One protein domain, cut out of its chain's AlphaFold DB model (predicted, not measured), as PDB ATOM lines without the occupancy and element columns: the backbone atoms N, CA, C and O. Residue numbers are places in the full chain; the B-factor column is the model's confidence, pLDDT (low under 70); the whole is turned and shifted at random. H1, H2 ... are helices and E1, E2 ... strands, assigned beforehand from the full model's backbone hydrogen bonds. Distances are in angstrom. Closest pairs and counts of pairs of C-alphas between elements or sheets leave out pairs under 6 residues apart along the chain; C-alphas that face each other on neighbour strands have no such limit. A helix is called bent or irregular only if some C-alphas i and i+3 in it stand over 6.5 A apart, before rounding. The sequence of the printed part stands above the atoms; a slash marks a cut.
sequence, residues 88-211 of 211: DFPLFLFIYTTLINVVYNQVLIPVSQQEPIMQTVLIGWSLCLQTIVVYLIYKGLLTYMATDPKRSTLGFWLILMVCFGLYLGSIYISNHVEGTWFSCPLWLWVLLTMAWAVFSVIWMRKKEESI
ATOM      1  N   ASP A  88     -11.780 -12.901   8.383       82.62
ATOM      2  CA  ASP A  88     -10.503 -12.425   8.922       82.62
ATOM      3  C   ASP A  88      -9.518 -11.948   7.841       82.62
ATOM      4  O   ASP A  88      -8.526 -11.295   8.162       82.62
ATOM      5  N   PHE A  89      -9.798 -12.209   6.561       87.19
ATOM      6  CA  PHE A  89      -8.946 -11.799   5.445       87.19
ATOM      7  C   PHE A  89      -8.719 -10.282   5.364       87.19
ATOM      8  O   PHE A  89      -7.566  -9.898   5.198       87.19
ATOM      9  N   PRO A  90      -9.722  -9.395   5.538       87.81
ATOM     10  CA  PRO A  90      -9.477  -7.949   5.513       87.81
ATOM     11  C   PRO A  90      -8.501  -7.487   6.601       87.81
ATOM     12  O   PRO A  90      -7.655  -6.632   6.359       87.81
ATOM     13  N   LEU A  91      -8.572  -8.099   7.788       87.75
ATOM     14  CA  LEU A  91      -7.638  -7.821   8.879       87.75
ATOM     15  C   LEU A  91      -6.233  -8.334   8.540       87.75
ATOM     16  O   LEU A  91      -5.251  -7.623   8.742       87.75
ATOM     17  N   PHE A  92      -6.132  -9.545   7.985       89.56
ATOM     18  CA  PHE A  92      -4.862 -10.087   7.512       89.56
ATOM     19  C   PHE A  92      -4.242  -9.214   6.413       89.56
ATOM     20  O   PHE A  92      -3.059  -8.902   6.480       89.56
ATOM     21  N   LEU A  93      -5.033  -8.777   5.436       91.06
ATOM     22  CA  LEU A  93      -4.597  -7.905   4.346       91.06
ATOM     23  C   LEU A  93      -4.098  -6.558   4.883       91.06
ATOM     24  O   LEU A  93      -3.070  -6.048   4.437       91.06
ATOM     25  N   PHE A  94      -4.775  -5.990   5.880       91.38
ATOM     26  CA  PHE A  94      -4.298  -4.774   6.531       91.38
ATOM     27  C   PHE A  94      -2.968  -5.005   7.266       91.38
ATOM     28  O   PHE A  94      -1.997  -4.292   7.036       91.38
ATOM     29  N   ILE A  95      -2.866  -6.034   8.105       90.44
ATOM     30  CA  ILE A  95      -1.653  -6.256   8.904       90.44
ATOM     31  C   ILE A  95      -0.482  -6.709   8.023       90.44
ATOM     32  O   ILE A  95       0.571  -6.081   8.007       90.44
ATOM     33  N   TYR A  96      -0.648  -7.799   7.280       90.06
ATOM     34  CA  TYR A  96       0.443  -8.406   6.525       90.06
ATOM     35  C   TYR A  96       0.752  -7.634   5.242       90.06
ATOM     36  O   TYR A  96       1.882  -7.202   5.021       90.06
ATOM     37  N   THR A  97      -0.238  -7.428   4.378       89.12
ATOM     38  CA  THR A  97       0.022  -6.782   3.087       89.12
ATOM     39  C   THR A  97       0.291  -5.295   3.270       89.12
ATOM     40  O   THR A  97       1.256  -4.777   2.721       89.12
ATOM     41  N   THR A  98      -0.518  -4.606   4.075       89.12
ATOM     42  CA  THR A  98      -0.404  -3.148   4.192       89.12
ATOM     43  C   THR A  98       0.676  -2.724   5.177       89.12
ATOM     44  O   THR A  98       1.572  -1.989   4.778       89.12
ATOM     45  N   LEU A  99       0.658  -3.182   6.431       90.50
ATOM     46  CA  LEU A  99       1.669  -2.734   7.398       90.50
ATOM     47  C   LEU A  99       3.047  -3.363   7.134       90.50
ATOM     48  O   LEU A  99       4.043  -2.644   7.094       90.50
ATOM     49  N   ILE A 100       3.108  -4.683   6.927       89.06
ATOM     50  CA  ILE A 100       4.390  -5.397   6.800       89.06
ATOM     51  C   ILE A 100       4.983  -5.290   5.390       89.06
ATOM     52  O   ILE A 100       6.170  -5.028   5.270       89.06
ATOM     53  N   ASN A 101       4.217  -5.478   4.312       87.50
ATOM     54  CA  ASN A 101       4.809  -5.442   2.964       87.50
ATOM     55  C   ASN A 101       4.863  -4.043   2.343       87.50
ATOM     56  O   ASN A 101       5.812  -3.748   1.619       87.50
ATOM     57  N   VAL A 102       3.878  -3.180   2.604       88.88
ATOM     58  CA  VAL A 102       3.828  -1.837   2.005       88.88
ATOM     59  C   VAL A 102       4.463  -0.797   2.924       88.88
ATOM     60  O   VAL A 102       5.491  -0.232   2.570       88.88
ATOM     61  N   VAL A 103       3.906  -0.553   4.113       88.75
ATOM     62  CA  VAL A 103       4.353   0.535   5.003       88.75
ATOM     63  C   VAL A 103       5.784   0.315   5.484       88.75
ATOM     64  O   VAL A 103       6.584   1.245   5.452       88.75
ATOM     65  N   TYR A 104       6.146  -0.902   5.889       88.62
ATOM     66  CA  TYR A 104       7.517  -1.180   6.314       88.62
ATOM     67  C   TYR A 104       8.532  -0.901   5.197       88.62
ATOM     68  O   TYR A 104       9.490  -0.162   5.412       88.62
ATOM     69  N   ASN A 105       8.289  -1.414   3.988       86.50
ATOM     70  CA  ASN A 105       9.244  -1.294   2.886       86.50
ATOM     71  C   ASN A 105       9.253   0.090   2.224       86.50
ATOM     72  O   ASN A 105      10.306   0.549   1.807       86.50
ATOM     73  N   GLN A 106       8.101   0.752   2.111       87.69
ATOM     74  CA  GLN A 106       7.968   2.017   1.374       87.69
ATOM     75  C   GLN A 106       8.030   3.254   2.271       87.69
ATOM     76  O   GLN A 106       8.206   4.357   1.759       87.69
ATOM     77  N   VAL A 107       7.884   3.088   3.592       87.75
ATOM     78  CA  VAL A 107       7.926   4.187   4.566       87.75
ATOM     79  C   VAL A 107       9.020   3.960   5.603       87.75
ATOM     80  O   VAL A 107       9.923   4.780   5.696       87.75
ATOM     81  N   LEU A 108       8.983   2.868   6.376       87.69
ATOM     82  CA  LEU A 108       9.900   2.703   7.517       87.69
ATOM     83  C   LEU A 108      11.362   2.524   7.090       87.69
ATOM     84  O   LEU A 108      12.234   3.162   7.679       87.69
ATOM     85  N   ILE A 109      11.632   1.707   6.066       89.69
ATOM     86  CA  ILE A 109      12.988   1.543   5.520       89.69
ATOM     87  C   ILE A 109      13.511   2.878   4.952       89.69
ATOM     88  O   ILE A 109      14.553   3.327   5.435       89.69
ATOM     89  N   PRO A 110      12.796   3.577   4.042       87.62
ATOM     90  CA  PRO A 110      13.244   4.872   3.529       87.62
ATOM     91  C   PRO A 110      13.437   5.926   4.618       87.62
ATOM     92  O   PRO A 110      14.440   6.627   4.616       87.62
ATOM     93  N   VAL A 111      12.540   6.001   5.609       89.56
ATOM     94  CA  VAL A 111      12.688   6.921   6.750       89.56
ATOM     95  C   VAL A 111      13.953   6.610   7.548       89.56
ATOM     96  O   VAL A 111      14.679   7.530   7.924       89.56
ATOM     97  N   SER A 112      14.254   5.329   7.779       88.38
ATOM     98  CA  SER A 112      15.485   4.916   8.460       88.38
ATOM     99  C   SER A 112      16.745   5.216   7.644       88.38
ATOM    100  O   SER A 112      17.807   5.407   8.233       88.38
ATOM    101  N   GLN A 113      16.642   5.223   6.316       91.06
ATOM    102  CA  GLN A 113      17.752   5.451   5.387       91.06
ATOM    103  C   GLN A 113      17.840   6.908   4.901       91.06
ATOM    104  O   GLN A 113      18.756   7.242   4.159       91.06
ATOM    105  N   GLN A 114      16.934   7.785   5.356       88.19
ATOM    106  CA  GLN A 114      16.789   9.176   4.898       88.19
ATOM    107  C   GLN A 114      16.535   9.301   3.382       88.19
ATOM    108  O   GLN A 114      16.876  10.305   2.758       88.19
ATOM    109  N   GLU A 115      15.903   8.288   2.796       85.44
ATOM    110  CA  GLU A 115      15.528   8.228   1.385       85.44
ATOM    111  C   GLU A 115      14.093   8.739   1.153       85.44
ATOM    112  O   GLU A 115      13.257   8.723   2.066       85.44
ATOM    113  N   PRO A 116      13.765   9.206  -0.069       83.19
ATOM    114  CA  PRO A 116      12.421   9.664  -0.387       83.19
ATOM    115  C   PRO A 116      11.394   8.531  -0.257       83.19
ATOM    116  O   PRO A 116      11.541   7.450  -0.822       83.19
ATOM    117  N   ILE A 117      10.306   8.820   0.456       86.62
ATOM    118  CA  ILE A 117       9.181   7.898   0.639       86.62
ATOM    119  C   ILE A 117       8.463   7.693  -0.697       86.62
ATOM    120  O   ILE A 117       8.050   8.657  -1.352       86.62
ATOM    121  N   MET A 118       8.234   6.433  -1.068       83.50
ATOM    122  CA  MET A 118       7.387   6.112  -2.214       83.50
ATOM    123  C   MET A 118       5.923   6.395  -1.867       83.50
ATOM    124  O   MET A 118       5.358   5.817  -0.943       83.50
ATOM    125  N   GLN A 119       5.293   7.300  -2.616       86.12
ATOM    126  CA  GLN A 119       3.906   7.712  -2.365       86.12
ATOM    127  C   GLN A 119       2.870   6.842  -3.084       86.12
ATOM    128  O   GLN A 119       1.667   7.039  -2.902       86.12
ATOM    129  N   THR A 120       3.313   5.898  -3.909       86.88
ATOM    130  CA  THR A 120       2.463   5.053  -4.748       86.88
ATOM    131  C   THR A 120       2.735   3.583  -4.472       86.88
ATOM    132  O   THR A 120       3.871   3.119  -4.482       86.88
ATOM    133  N   VAL A 121       1.659   2.833  -4.266       85.50
ATOM    134  CA  VAL A 121       1.693   1.382  -4.111       85.50
ATOM    135  C   VAL A 121       1.388   0.763  -5.464       85.50
ATOM    136  O   VAL A 121       0.340   1.032  -6.059       85.50
ATOM    137  N   LEU A 122       2.306  -0.070  -5.945       85.94
ATOM    138  CA  LEU A 122       2.123  -0.869  -7.149       85.94
ATOM    139  C   LEU A 122       1.465  -2.190  -6.768       85.94
ATOM    140  O   LEU A 122       2.047  -3.002  -6.048       85.94
ATOM    141  N   ILE A 123       0.247  -2.405  -7.253       82.44
ATOM    142  CA  ILE A 123      -0.493  -3.635  -6.993       82.44
ATOM    143  C   ILE A 123      -0.353  -4.510  -8.229       82.44
ATOM    144  O   ILE A 123      -0.947  -4.269  -9.284       82.44
ATOM    145  N   GLY A 124       0.518  -5.505  -8.097       84.25
ATOM    146  CA  GLY A 124       0.814  -6.479  -9.137       84.25
ATOM    147  C   GLY A 124       0.518  -7.907  -8.709       84.25
ATOM    148  O   GLY A 124       0.228  -8.191  -7.543       84.25
ATOM    149  N   TRP A 125       0.646  -8.818  -9.671       81.94
ATOM    150  CA  TRP A 125       0.487 -10.259  -9.459       81.94
ATOM    151  C   TRP A 125       1.382 -10.784  -8.333       81.94
ATOM    152  O   TRP A 125       0.937 -11.600  -7.528       81.94
ATOM    153  N   SER A 126       2.605 -10.261  -8.245       85.25
ATOM    154  CA  SER A 126       3.590 -10.551  -7.201       85.25
ATOM    155  C   SER A 126       3.023 -10.365  -5.782       85.25
ATOM    156  O   SER A 126       2.987 -11.325  -5.001       85.25
ATOM    157  N   LEU A 127       2.479  -9.178  -5.476       84.38
ATOM    158  CA  LEU A 127       1.913  -8.836  -4.163       84.38
ATOM    159  C   LEU A 127       0.656  -9.659  -3.849       84.38
ATOM    160  O   LEU A 127       0.470 -10.117  -2.717       84.38
ATOM    161  N   CYS A 128      -0.206  -9.864  -4.849       86.88
ATOM    162  CA  CYS A 128      -1.425 -10.661  -4.712       86.88
ATOM    163  C   CYS A 128      -1.107 -12.127  -4.402       86.88
ATOM    164  O   CYS A 128      -1.641 -12.685  -3.443       86.88
ATOM    165  N   LEU A 129      -0.208 -12.739  -5.177       86.38
ATOM    166  CA  LEU A 129       0.201 -14.130  -5.000       86.38
ATOM    167  C   LEU A 129       0.846 -14.328  -3.630       86.38
ATOM    168  O   LEU A 129       0.445 -15.228  -2.894       86.38
ATOM    169  N   GLN A 130       1.775 -13.448  -3.246       87.19
ATOM    170  CA  GLN A 130       2.417 -13.512  -1.935       87.19
ATOM    171  C   GLN A 130       1.386 -13.378  -0.806       87.19
ATOM    172  O   GLN A 130       1.392 -14.172   0.134       87.19
ATOM    173  N   THR A 131       0.455 -12.426  -0.911       89.44
ATOM    174  CA  THR A 131      -0.613 -12.233   0.083       89.44
ATOM    175  C   THR A 131      -1.478 -13.484   0.232       89.44
ATOM    176  O   THR A 131      -1.723 -13.926   1.354       89.44
ATOM    177  N   ILE A 132      -1.917 -14.085  -0.879       89.00
ATOM    178  CA  ILE A 132      -2.775 -15.279  -0.867       89.00
ATOM    179  C   ILE A 132      -2.031 -16.480  -0.280       89.00
ATOM    180  O   ILE A 132      -2.566 -17.162   0.593       89.00
ATOM    181  N   VAL A 133      -0.798 -16.740  -0.719       89.06
ATOM    182  CA  VAL A 133      -0.029 -17.898  -0.245       89.06
ATOM    183  C   VAL A 133       0.263 -17.779   1.248       89.06
ATOM    184  O   VAL A 133       0.034 -18.731   1.994       89.06
ATOM    185  N   VAL A 134       0.693 -16.606   1.717       90.69
ATOM    186  CA  VAL A 134       0.985 -16.398   3.143       90.69
ATOM    187  C   VAL A 134      -0.291 -16.494   3.972       90.69
ATOM    188  O   VAL A 134      -0.269 -17.080   5.053       90.69
ATOM    189  N   TYR A 135      -1.419 -15.999   3.458       90.12
ATOM    190  CA  TYR A 135      -2.712 -16.178   4.107       90.12
ATOM    191  C   TYR A 135      -3.068 -17.664   4.261       90.12
ATOM    192  O   TYR A 135      -3.448 -18.095   5.348       90.12
ATOM    193  N   LEU A 136      -2.884 -18.480   3.218       88.44
ATOM    194  CA  LEU A 136      -3.127 -19.925   3.290       88.44
ATOM    195  C   LEU A 136      -2.186 -20.621   4.282       88.44
ATOM    196  O   LEU A 136      -2.647 -21.444   5.075       88.44
ATOM    197  N   ILE A 137      -0.898 -20.260   4.296       89.00
ATOM    198  CA  ILE A 137       0.080 -20.780   5.266       89.00
ATOM    199  C   ILE A 137      -0.341 -20.412   6.692       89.00
ATOM    200  O   ILE A 137      -0.390 -21.282   7.559       89.00
ATOM    201  N   TYR A 138      -0.708 -19.152   6.931       87.69
ATOM    202  CA  TYR A 138      -1.195 -18.674   8.223       87.69
ATOM    203  C   TYR A 138      -2.423 -19.465   8.691       87.69
ATOM    204  O   TYR A 138      -2.469 -19.940   9.826       87.69
ATOM    205  N   LYS A 139      -3.400 -19.689   7.805       84.69
ATOM    206  CA  LYS A 139      -4.609 -20.467   8.115       84.69
ATOM    207  C   LYS A 139      -4.300 -21.934   8.384       84.69
ATOM    208  O   LYS A 139      -4.892 -22.516   9.295       84.69
ATOM    209  N   GLY A 140      -3.379 -22.520   7.623       83.31
ATOM    210  CA  GLY A 140      -2.885 -23.876   7.838       83.31
ATOM    211  C   GLY A 140      -2.197 -24.017   9.194       83.31
ATOM    212  O   GLY A 140      -2.535 -24.922   9.953       83.31
ATOM    213  N   LEU A 141      -1.310 -23.081   9.538       85.50
ATOM    214  CA  LEU A 141      -0.595 -23.051  10.816       85.50
ATOM    215  C   LEU A 141      -1.533 -22.890  12.000       85.50
ATOM    216  O   LEU A 141      -1.415 -23.644  12.965       85.50
ATOM    217  N   LEU A 142      -2.489 -21.961  11.910       81.12
ATOM    218  CA  LEU A 142      -3.552 -21.865  12.897       81.12
ATOM    219  C   LEU A 142      -4.240 -23.222  12.996       81.12
ATOM    220  O   LEU A 142      -4.139 -23.874  14.023       81.12
ATOM    221  N   THR A 143      -4.852 -23.725  11.928       75.38
ATOM    222  CA  THR A 143      -5.560 -25.017  11.938       75.38
ATOM    223  C   THR A 143      -4.739 -26.142  12.580       75.38
ATOM    224  O   THR A 143      -5.254 -26.859  13.434       75.38
ATOM    225  N   TYR A 144      -3.452 -26.241  12.252       79.12
ATOM    226  CA  TYR A 144      -2.539 -27.214  12.835       79.12
ATOM    227  C   TYR A 144      -2.360 -27.024  14.346       79.12
ATOM    228  O   TYR A 144      -2.576 -27.961  15.115       79.12
ATOM    229  N   MET A 145      -2.057 -25.806  14.795       75.88
ATOM    230  CA  MET A 145      -1.916 -25.492  16.218       75.88
ATOM    231  C   MET A 145      -3.214 -25.779  17.019       75.88
ATOM    232  O   MET A 145      -3.141 -25.952  18.232       75.88
ATOM    233  N   ALA A 146      -4.397 -25.883  16.376       68.44
ATOM    234  CA  ALA A 146      -5.685 -26.013  17.087       68.44
ATOM    235  C   ALA A 146      -5.874 -27.423  17.598       68.44
ATOM    236  O   ALA A 146      -6.682 -27.669  18.487       68.44
ATOM    237  N   THR A 147      -5.162 -28.350  16.969       66.06
ATOM    238  CA  THR A 147      -5.180 -29.762  17.313       66.06
ATOM    239  C   THR A 147      -4.333 -30.060  18.552       66.06
ATOM    240  O   THR A 147      -4.169 -31.225  18.898       66.06
ATOM    241  N   ASP A 148      -3.816 -29.012  19.207       65.00
ATOM    242  CA  ASP A 148      -2.904 -29.056  20.349       65.00
ATOM    243  C   ASP A 148      -1.735 -30.038  20.125       65.00
ATOM    244  O   ASP A 148      -1.544 -31.011  20.867       65.00
ATOM    245  N   PRO A 149      -0.970 -29.855  19.028       67.25
ATOM    246  CA  PRO A 149       0.102 -30.768  18.690       67.25
ATOM    247  C   PRO A 149       1.206 -30.690  19.746       67.25
ATOM    248  O   PRO A 149       1.660 -29.615  20.145       67.25
ATOM    249  N   LYS A 150       1.703 -31.854  20.166       75.50
ATOM    250  CA  LYS A 150       2.828 -31.933  21.100       75.50
ATOM    251  C   LYS A 150       4.077 -31.297  20.482       75.50
ATOM    252  O   LYS A 150       4.675 -31.865  19.569       75.50
ATOM    253  N   ARG A 151       4.509 -30.164  21.043       77.56
ATOM    254  CA  ARG A 151       5.711 -29.409  20.624       77.56
ATOM    255  C   ARG A 151       7.019 -30.199  20.767       77.56
ATOM    256  O   ARG A 151       8.012 -29.871  20.130       77.56
ATOM    257  N   SER A 152       7.014 -31.245  21.593       74.12
ATOM    258  CA  SER A 152       8.142 -32.162  21.786       74.12
ATOM    259  C   SER A 152       8.310 -33.177  20.648       74.12
ATOM    260  O   SER A 152       9.288 -33.916  20.634       74.12
ATOM    261  N   THR A 153       7.354 -33.270  19.721       81.06
ATOM    262  CA  THR A 153       7.375 -34.266  18.645       81.06
ATOM    263  C   THR A 153       8.082 -33.710  17.414       81.06
ATOM    264  O   THR A 153       7.780 -32.609  16.964       81.06
ATOM    265  N   LEU A 154       8.955 -34.505  16.793       81.94
ATOM    266  CA  LEU A 154       9.675 -34.126  15.569       81.94
ATOM    267  C   LEU A 154       8.729 -33.708  14.425       81.94
ATOM    268  O   LEU A 154       9.007 -32.758  13.698       81.94
ATOM    269  N   GLY A 155       7.562 -34.352  14.321       82.50
ATOM    270  CA  GLY A 155       6.527 -33.994  13.347       82.50
ATOM    271  C   GLY A 155       6.019 -32.549  13.460       82.50
ATOM    272  O   GLY A 155       5.684 -31.956  12.440       82.50
ATOM    273  N   PHE A 156       6.015 -31.956  14.661       83.50
ATOM    274  CA  PHE A 156       5.651 -30.546  14.851       83.50
ATOM    275  C   PHE A 156       6.636 -29.615  14.144       83.50
ATOM    276  O   PHE A 156       6.237 -28.740  13.375       83.50
ATOM    277  N   TRP A 157       7.929 -29.854  14.351       85.81
ATOM    278  CA  TRP A 157       8.994 -29.065  13.742       85.81
ATOM    279  C   TRP A 157       9.079 -29.279  12.231       85.81
ATOM    280  O   TRP A 157       9.276 -28.312  11.503       85.81
ATOM    281  N   LEU A 158       8.847 -30.501  11.740       88.12
ATOM    282  CA  LEU A 158       8.785 -30.758  10.297       88.12
ATOM    283  C   LEU A 158       7.677 -29.956   9.611       88.12
ATOM    284  O   LEU A 158       7.921 -29.361   8.568       88.12
ATOM    285  N   ILE A 159       6.478 -29.898  10.197       86.69
ATOM    286  CA  ILE A 159       5.368 -29.124   9.623       86.69
ATOM    287  C   ILE A 159       5.714 -27.631   9.582       86.69
ATOM    288  O   ILE A 159       5.485 -26.985   8.560       86.69
ATOM    289  N   LEU A 160       6.332 -27.095  10.640       87.00
ATOM    290  CA  LEU A 160       6.820 -25.713  10.641       87.00
ATOM    291  C   LEU A 160       7.867 -25.465   9.548       87.00
ATOM    292  O   LEU A 160       7.771 -24.466   8.840       87.00
ATOM    293  N   MET A 161       8.823 -26.378   9.374       90.44
ATOM    294  CA  MET A 161       9.848 -26.274   8.332       90.44
ATOM    295  C   MET A 161       9.240 -26.308   6.928       90.44
ATOM    296  O   MET A 161       9.653 -25.534   6.069       90.44
ATOM    297  N   VAL A 162       8.222 -27.141   6.695       90.38
ATOM    298  CA  VAL A 162       7.488 -27.167   5.420       90.38
ATOM    299  C   VAL A 162       6.760 -25.844   5.184       90.38
ATOM    300  O   VAL A 162       6.891 -25.265   4.108       90.38
ATOM    301  N   CYS A 163       6.041 -25.317   6.181       89.62
ATOM    302  CA  CYS A 163       5.386 -24.010   6.077       89.62
ATOM    303  C   CYS A 163       6.389 -22.883   5.800       89.62
ATOM    304  O   CYS A 163       6.115 -22.000   4.989       89.62
ATOM    305  N   PHE A 164       7.560 -22.929   6.437       89.81
ATOM    306  CA  PHE A 164       8.636 -21.972   6.208       89.81
ATOM    307  C   PHE A 164       9.228 -22.093   4.795       89.81
ATOM    308  O   PHE A 164       9.421 -21.086   4.120       89.81
ATOM    309  N   GLY A 165       9.436 -23.316   4.300       91.56
ATOM    310  CA  GLY A 165       9.870 -23.560   2.925       91.56
ATOM    311  C   GLY A 165       8.863 -23.048   1.891       91.56
ATOM    312  O   GLY A 165       9.254 -22.393   0.928       91.56
ATOM    313  N   LEU A 166       7.563 -23.262   2.119       91.31
ATOM    314  CA  LEU A 166       6.497 -22.705   1.277       91.31
ATOM    315  C   LEU A 166       6.489 -21.174   1.303       91.31
ATOM    316  O   LEU A 166       6.295 -20.547   0.264       91.31
ATOM    317  N   TYR A 167       6.731 -20.569   2.468       89.19
ATOM    318  CA  TYR A 167       6.851 -19.120   2.597       89.19
ATOM    319  C   TYR A 167       8.024 -18.576   1.770       89.19
ATOM    320  O   TYR A 167       7.822 -17.684   0.944       89.19
ATOM    321  N   LEU A 168       9.221 -19.156   1.902       90.75
ATOM    322  CA  LEU A 168      10.390 -18.761   1.108       90.75
ATOM    323  C   LEU A 168      10.173 -18.977  -0.395       90.75
ATOM    324  O   LEU A 168      10.459 -18.087  -1.194       90.75
ATOM    325  N   GLY A 169       9.609 -20.124  -0.778       88.38
ATOM    326  CA  GLY A 169       9.261 -20.418  -2.168       88.38
ATOM    327  C   GLY A 169       8.263 -19.410  -2.741       88.38
ATOM    328  O   GLY A 169       8.397 -18.996  -3.890       88.38
ATOM    329  N   SER A 170       7.304 -18.948  -1.931       86.75
ATOM    330  CA  SER A 170       6.340 -17.920  -2.341       86.75
ATOM    331  C   SER A 170       7.004 -16.580  -2.639       86.75
ATOM    332  O   SER A 170       6.662 -15.962  -3.641       86.75
ATOM    333  N   ILE A 171       7.988 -16.164  -1.833       85.31
ATOM    334  CA  ILE A 171       8.774 -14.947  -2.079       85.31
ATOM    335  C   ILE A 171       9.580 -15.108  -3.366       85.31
ATOM    336  O   ILE A 171       9.561 -14.230  -4.224       85.31
ATOM    337  N   TYR A 172      10.245 -16.253  -3.527       87.44
ATOM    338  CA  TYR A 172      11.036 -16.531  -4.720       87.44
ATOM    339  C   TYR A 172      10.192 -16.446  -5.998       87.44
ATOM    340  O   TYR A 172      10.562 -15.735  -6.929       87.44
ATOM    341  N   ILE A 173       9.037 -17.120  -6.031       85.62
ATOM    342  CA  ILE A 173       8.122 -17.084  -7.179       85.62
ATOM    343  C   ILE A 173       7.578 -15.667  -7.377       85.62
ATOM    344  O   ILE A 173       7.576 -15.166  -8.493       85.62
ATOM    345  N   SER A 174       7.159 -15.004  -6.298       82.50
ATOM    346  CA  SER A 174       6.619 -13.642  -6.328       82.50
ATOM    347  C   SER A 174       7.600 -12.634  -6.941       82.50
ATOM    348  O   SER A 174       7.165 -11.751  -7.676       82.50
ATOM    349  N   ASN A 175       8.909 -12.808  -6.735       80.88
ATOM    350  CA  ASN A 175       9.946 -11.969  -7.346       80.88
ATOM    351  C   ASN A 175      10.147 -12.217  -8.852       80.88
ATOM    352  O   ASN A 175      10.702 -11.361  -9.530       80.88
ATOM    353  N   HIS A 176       9.717 -13.369  -9.375       82.44
ATOM    354  CA  HIS A 176       9.813 -13.715 -10.800       82.44
ATOM    355  C   HIS A 176       8.510 -13.458 -11.569       82.44
ATOM    356  O   HIS A 176       8.452 -13.659 -12.780       82.44
ATOM    357  N   VAL A 177       7.444 -13.053 -10.876       81.44
ATOM    358  CA  VAL A 177       6.151 -12.758 -11.492       81.44
ATOM    359  C   VAL A 177       6.063 -11.263 -11.768       81.44
ATOM    360  O   VAL A 177       5.825 -10.455 -10.871       81.44
ATOM    361  N   GLU A 178       6.221 -10.906 -13.035       74.62
ATOM    362  CA  GLU A 178       6.076  -9.535 -13.512       74.62
ATOM    363  C   GLU A 178       4.611  -9.198 -13.833       74.62
ATOM    364  O   GLU A 178       3.795 -10.060 -14.165       74.62
ATOM    365  N   GLY A 179       4.271  -7.913 -13.736       73.62
ATOM    366  CA  GLY A 179       2.959  -7.394 -14.117       73.62
ATOM    367  C   GLY A 179       2.258  -6.648 -12.986       73.62
ATOM    368  O   GLY A 179       1.755  -7.237 -12.025       73.62
ATOM    369  N   THR A 180       2.184  -5.330 -13.146       78.56
ATOM    370  CA  THR A 180       1.381  -4.420 -12.325       78.56
ATOM    371  C   THR A 180       0.029  -4.197 -12.987       78.56
ATOM    372  O   THR A 180      -0.019  -3.889 -14.175       78.56
ATOM    373  N   TRP A 181      -1.066  -4.326 -12.241       74.31
ATOM    374  CA  TRP A 181      -2.402  -4.061 -12.791       74.31
ATOM    375  C   TRP A 181      -2.796  -2.606 -12.638       74.31
ATOM    376  O   TRP A 181      -3.370  -2.017 -13.546       74.31
ATOM    377  N   PHE A 182      -2.517  -2.039 -11.468       83.56
ATOM    378  CA  PHE A 182      -2.847  -0.662 -11.157       83.56
ATOM    379  C   PHE A 182      -1.929  -0.131 -10.061       83.56
ATOM    380  O   PHE A 182      -1.373  -0.881  -9.252       83.56
ATOM    381  N   SER A 183      -1.772   1.185 -10.048       85.88
ATOM    382  CA  SER A 183      -1.114   1.915  -8.978       85.88
ATOM    383  C   SER A 183      -2.163   2.678  -8.179       85.88
ATOM    384  O   SER A 183      -3.185   3.113  -8.712       85.88
ATOM    385  N   CYS A 184      -1.932   2.830  -6.881       88.88
ATOM    386  CA  CYS A 184      -2.774   3.675  -6.046       88.88
ATOM    387  C   CYS A 184      -1.922   4.497  -5.075       88.88
ATOM    388  O   CYS A 184      -0.832   4.059  -4.696       88.88
ATOM    389  N   PRO A 185      -2.381   5.691  -4.666       92.00
ATOM    390  CA  PRO A 185      -1.703   6.452  -3.626       92.00
ATOM    391  C   PRO A 185      -1.617   5.651  -2.321       92.00
ATOM    392  O   PRO A 185      -2.603   5.054  -1.887       92.00
ATOM    393  N   LEU A 186      -0.457   5.684  -1.664       88.75
ATOM    394  CA  LEU A 186      -0.181   4.928  -0.438       88.75
ATOM    395  C   LEU A 186      -1.170   5.254   0.678       88.75
ATOM    396  O   LEU A 186      -1.705   4.347   1.312       88.75
ATOM    397  N   TRP A 187      -1.474   6.536   0.883       90.81
ATOM    398  CA  TRP A 187      -2.440   6.953   1.899       90.81
ATOM    399  C   TRP A 187      -3.838   6.374   1.632       90.81
ATOM    400  O   TRP A 187      -4.520   5.957   2.568       90.81
ATOM    401  N   LEU A 188      -4.246   6.294   0.360       91.62
ATOM    402  CA  LEU A 188      -5.548   5.766  -0.039       91.62
ATOM    403  C   LEU A 188      -5.604   4.253   0.183       91.62
ATOM    404  O   LEU A 188      -6.584   3.753   0.729       91.62
ATOM    405  N   TRP A 189      -4.537   3.533  -0.177       90.94
ATOM    406  CA  TRP A 189      -4.409   2.100   0.094       90.94
ATOM    407  C   TRP A 189      -4.533   1.792   1.588       90.94
ATOM    408  O   TRP A 189      -5.336   0.948   1.993       90.94
ATOM    409  N   VAL A 190      -3.779   2.512   2.424       91.75
ATOM    410  CA  VAL A 190      -3.813   2.338   3.883       91.75
ATOM    411  C   VAL A 190      -5.209   2.627   4.434       91.75
ATOM    412  O   VAL A 190      -5.727   1.841   5.224       91.75
ATOM    413  N   LEU A 191      -5.856   3.704   3.983       93.19
ATOM    414  CA  LEU A 191      -7.192   4.073   4.447       93.19
ATOM    415  C   LEU A 191      -8.243   3.026   4.059       93.19
ATOM    416  O   LEU A 191      -9.030   2.616   4.910       93.19
ATOM    417  N   LEU A 192      -8.241   2.555   2.808       92.38
ATOM    418  CA  LEU A 192      -9.196   1.554   2.320       92.38
ATOM    419  C   LEU A 192      -9.057   0.223   3.062       92.38
ATOM    420  O   LEU A 192     -10.048  -0.357   3.505       92.38
ATOM    421  N   THR A 193      -7.824  -0.251   3.225       92.19
ATOM    422  CA  THR A 193      -7.545  -1.524   3.902       92.19
ATOM    423  C   THR A 193      -7.845  -1.445   5.399       92.19
ATOM    424  O   THR A 193      -8.438  -2.374   5.949       92.19
ATOM    425  N   MET A 194      -7.554  -0.310   6.042       92.44
ATOM    426  CA  MET A 194      -7.933  -0.045   7.431       92.44
ATOM    427  C   MET A 194      -9.454  -0.007   7.607       92.44
ATOM    428  O   MET A 194      -9.988  -0.687   8.482       92.44
ATOM    429  N   ALA A 195     -10.166   0.755   6.772       92.19
ATOM    430  CA  ALA A 195     -11.622   0.859   6.834       92.19
ATOM    431  C   ALA A 195     -12.284  -0.512   6.645       92.19
ATOM    432  O   ALA A 195     -13.207  -0.868   7.382       92.19
ATOM    433  N   TRP A 196     -11.772  -1.318   5.712       91.31
ATOM    434  CA  TRP A 196     -12.274  -2.666   5.482       91.31
ATOM    435  C   TRP A 196     -11.995  -3.609   6.660       91.31
ATOM    436  O   TRP A 196     -12.885  -4.366   7.051       91.31
ATOM    437  N   ALA A 197     -10.811  -3.533   7.273       89.00
ATOM    438  CA  ALA A 197     -10.485  -4.298   8.476       89.00
ATOM    439  C   ALA A 197     -11.376  -3.913   9.669       89.00
ATOM    440  O   ALA A 197     -11.881  -4.782  10.376       89.00
ATOM    441  N   VAL A 198     -11.631  -2.619   9.880       89.00
ATOM    442  CA  VAL A 198     -12.539  -2.150  10.939       89.00
ATOM    443  C   VAL A 198     -13.963  -2.633  10.676       89.00
ATOM    444  O   VAL A 198     -14.602  -3.191  11.571       89.00
ATOM    445  N   PHE A 199     -14.451  -2.487   9.442       87.81
ATOM    446  CA  PHE A 199     -15.775  -2.966   9.058       87.81
ATOM    447  C   PHE A 199     -15.916  -4.480   9.253       87.81
ATOM    448  O   PHE A 199     -16.931  -4.927   9.784       87.81
ATOM    449  N   SER A 200     -14.904  -5.275   8.887       84.94
ATOM    450  CA  SER A 200     -14.955  -6.729   9.069       84.94
ATOM    451  C   SER A 200     -15.028  -7.109  10.548       84.94
ATOM    452  O   SER A 200     -15.828  -7.968  10.914       84.94
ATOM    453  N   VAL A 201     -14.280  -6.426  11.420       82.81
ATOM    454  CA  VAL A 201     -14.331  -6.639  12.874       82.81
ATOM    455  C   VAL A 201     -15.701  -6.276  13.447       82.81
ATOM    456  O   VAL A 201     -16.265  -7.057  14.214       82.81
ATOM    457  N   ILE A 202     -16.266  -5.129  13.058       84.62
ATOM    458  CA  ILE A 202     -17.602  -4.705  13.505       84.62
ATOM    459  C   ILE A 202     -18.669  -5.693  13.023       84.62
ATOM    460  O   ILE A 202     -19.520  -6.115  13.804       84.62
ATOM    461  N   TRP A 203     -18.607  -6.101  11.755       80.62
ATOM    462  CA  TRP A 203     -19.527  -7.074  11.173       80.62
ATOM    463  C   TRP A 203     -19.463  -8.422  11.896       80.62
ATOM    464  O   TRP A 203     -20.501  -9.010  12.207       80.62
ATOM    465  N   MET A 204     -18.252  -8.894  12.209       71.88
ATOM    466  CA  MET A 204     -18.047 -10.118  12.982       71.88
ATOM    467  C   MET A 204     -18.664 -10.016  14.379       71.88
ATOM    468  O   MET A 204     -19.376 -10.936  14.767       71.88
ATOM    469  N   ARG A 205     -18.473  -8.899  15.095       72.62
ATOM    470  CA  ARG A 205     -19.081  -8.683  16.422       72.62
ATOM    471  C   ARG A 205     -20.608  -8.619  16.365       72.62
ATOM    472  O   ARG A 205     -21.284  -9.315  17.111       72.62
ATOM    473  N   LYS A 206     -21.176  -7.845  15.436       71.94
ATOM    474  CA  LYS A 206     -22.633  -7.656  15.348       71.94
ATOM    475  C   LYS A 206     -23.375  -8.953  15.009       71.94
ATOM    476  O   LYS A 206     -24.442  -9.212  15.555       71.94
ATOM    477  N   LYS A 207     -22.794  -9.797  14.150       64.81
ATOM    478  CA  LYS A 207     -23.352 -11.116  13.801       64.81
ATOM    479  C   LYS A 207     -23.241 -12.137  14.946       64.81
ATOM    480  O   LYS A 207     -23.807 -13.223  14.847       64.81
ATOM    481  N   GLU A 208     -22.487 -11.822  15.997       57.06
ATOM    482  CA  GLU A 208     -22.409 -12.614  17.226       57.06
ATOM    483  C   GLU A 208     -23.410 -12.155  18.292       57.06
ATOM    484  O   GLU A 208     -23.840 -12.988  19.079       57.06
ATOM    485  N   GLU A 209     -23.797 -10.875  18.309       51.62
ATOM    486  CA  GLU A 209     -24.761 -10.315  19.273       51.62
ATOM    487  C   GLU A 209     -26.225 -10.489  18.846       51.62
ATOM    488  O   GLU A 209     -27.116 -10.518  19.688       51.62
ATOM    489  N   SER A 210     -26.502 -10.601  17.545       44.38
ATOM    490  CA  SER A 210     -27.874 -10.611  17.028       44.38
ATOM    491  C   SER A 210     -28.601 -11.969  17.090       44.38
ATOM    492  O   SER A 210     -29.645 -12.082  16.448       44.38
ATOM    493  N   ILE A 211     -28.064 -13.006  17.760       39.03
ATOM    494  CA  ILE A 211     -28.652 -14.371  17.833       39.03
ATOM    495  C   ILE A 211     -28.317 -15.094  19.146       39.03
ATOM    496  O   ILE A 211     -27.112 -15.332  19.385       39.03
TER     497      ILE A 211
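Overview. This is residues 88 to 211 of the 211 residues of an uncharacterized protein of Faecalicoccus pleomorphus (UniProt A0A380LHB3). Two pairs of long helices, the close hairpin H2 and H3 and the looser pair H1 and H4, spread apart as a loose fan, with the first part of H1 between H2 and H4 and the rest of H1 running out beyond them. A small ribbon of two antiparallel strands, E1 and E2, joins the pairs: E1 runs straight into H2, and E2 straight into H4. The turn at residues 146 to 155 and the tail at residues 205 to 211 stick out. The printed part has 124 residues, with four named helices and two named strands in the order H1, E1, H2, H3, E2, H4, and its class is mostly helix. The whole is loose, with a radius of gyration of the C-alphas of 17.4 A and spans of 48 by 44 by 29 A.

Along the chain. H1, residues 89 to 113, begins at C-alpha 89 (-8.946, -11.799, 5.445) and is 31.8 A long. It has a kink of 32 degrees near residue 104 and is only just irregular, with C-alphas 106 and 109 6.53 A apart. E1 is residues 120 to 124. H2, residues 125 to 145, is 30.0 A long, and H3, residues 154 to 176, is 33.3 A long, beginning at C-alpha 154 (9.675, -34.126, 15.569). E2 is residues 180 to 185. H4, residues 186 to 209, is 35.0 A long and ends at C-alpha 209 (-24.761, -10.315, 19.273).

Arrangement. H1 touches H4 with residues 90 to 98 alone, at a shallow tilt of 31 degrees, opposite ways; the closest C-alphas are those of Leu 91 and Ala 197, 4.5 A apart. With residues 89 to 97 alone H1 touches H2, at a steep tilt of 60 degrees, opposite ways; the closest C-alphas are those of Thr 97 and Thr 131, 6.3 A apart. H2 and H3 form a helical hairpin and touch at a shallow tilt of 8 degrees, with the C-alphas of Ser 126 and Ser 174 closest at 4.4 A. H3 is apart from H1 and H4, and H2 is apart from H4. E1 and E2 are antiparallel neighbours at 156 degrees, with N 121 and O 184 at 2.8 A and N 184 and O 121 at 3.0 A, within hydrogen-bond range. In H2 and H4 every O i to N i+4 pair is within hydrogen-bond range, against 16 of 21 in H1 and 18 of 19 in H3.

Size, cuts and confidence. The two C-alphas farthest apart are those of Gln 114 and Ile 211, 52.8 A. The printed part has no cut and ends at the chain's last residue, 211. No link is long. The mean pLDDT of the printed part is 84.0, and residues 146 to 149 and 207 to 211 are under 70.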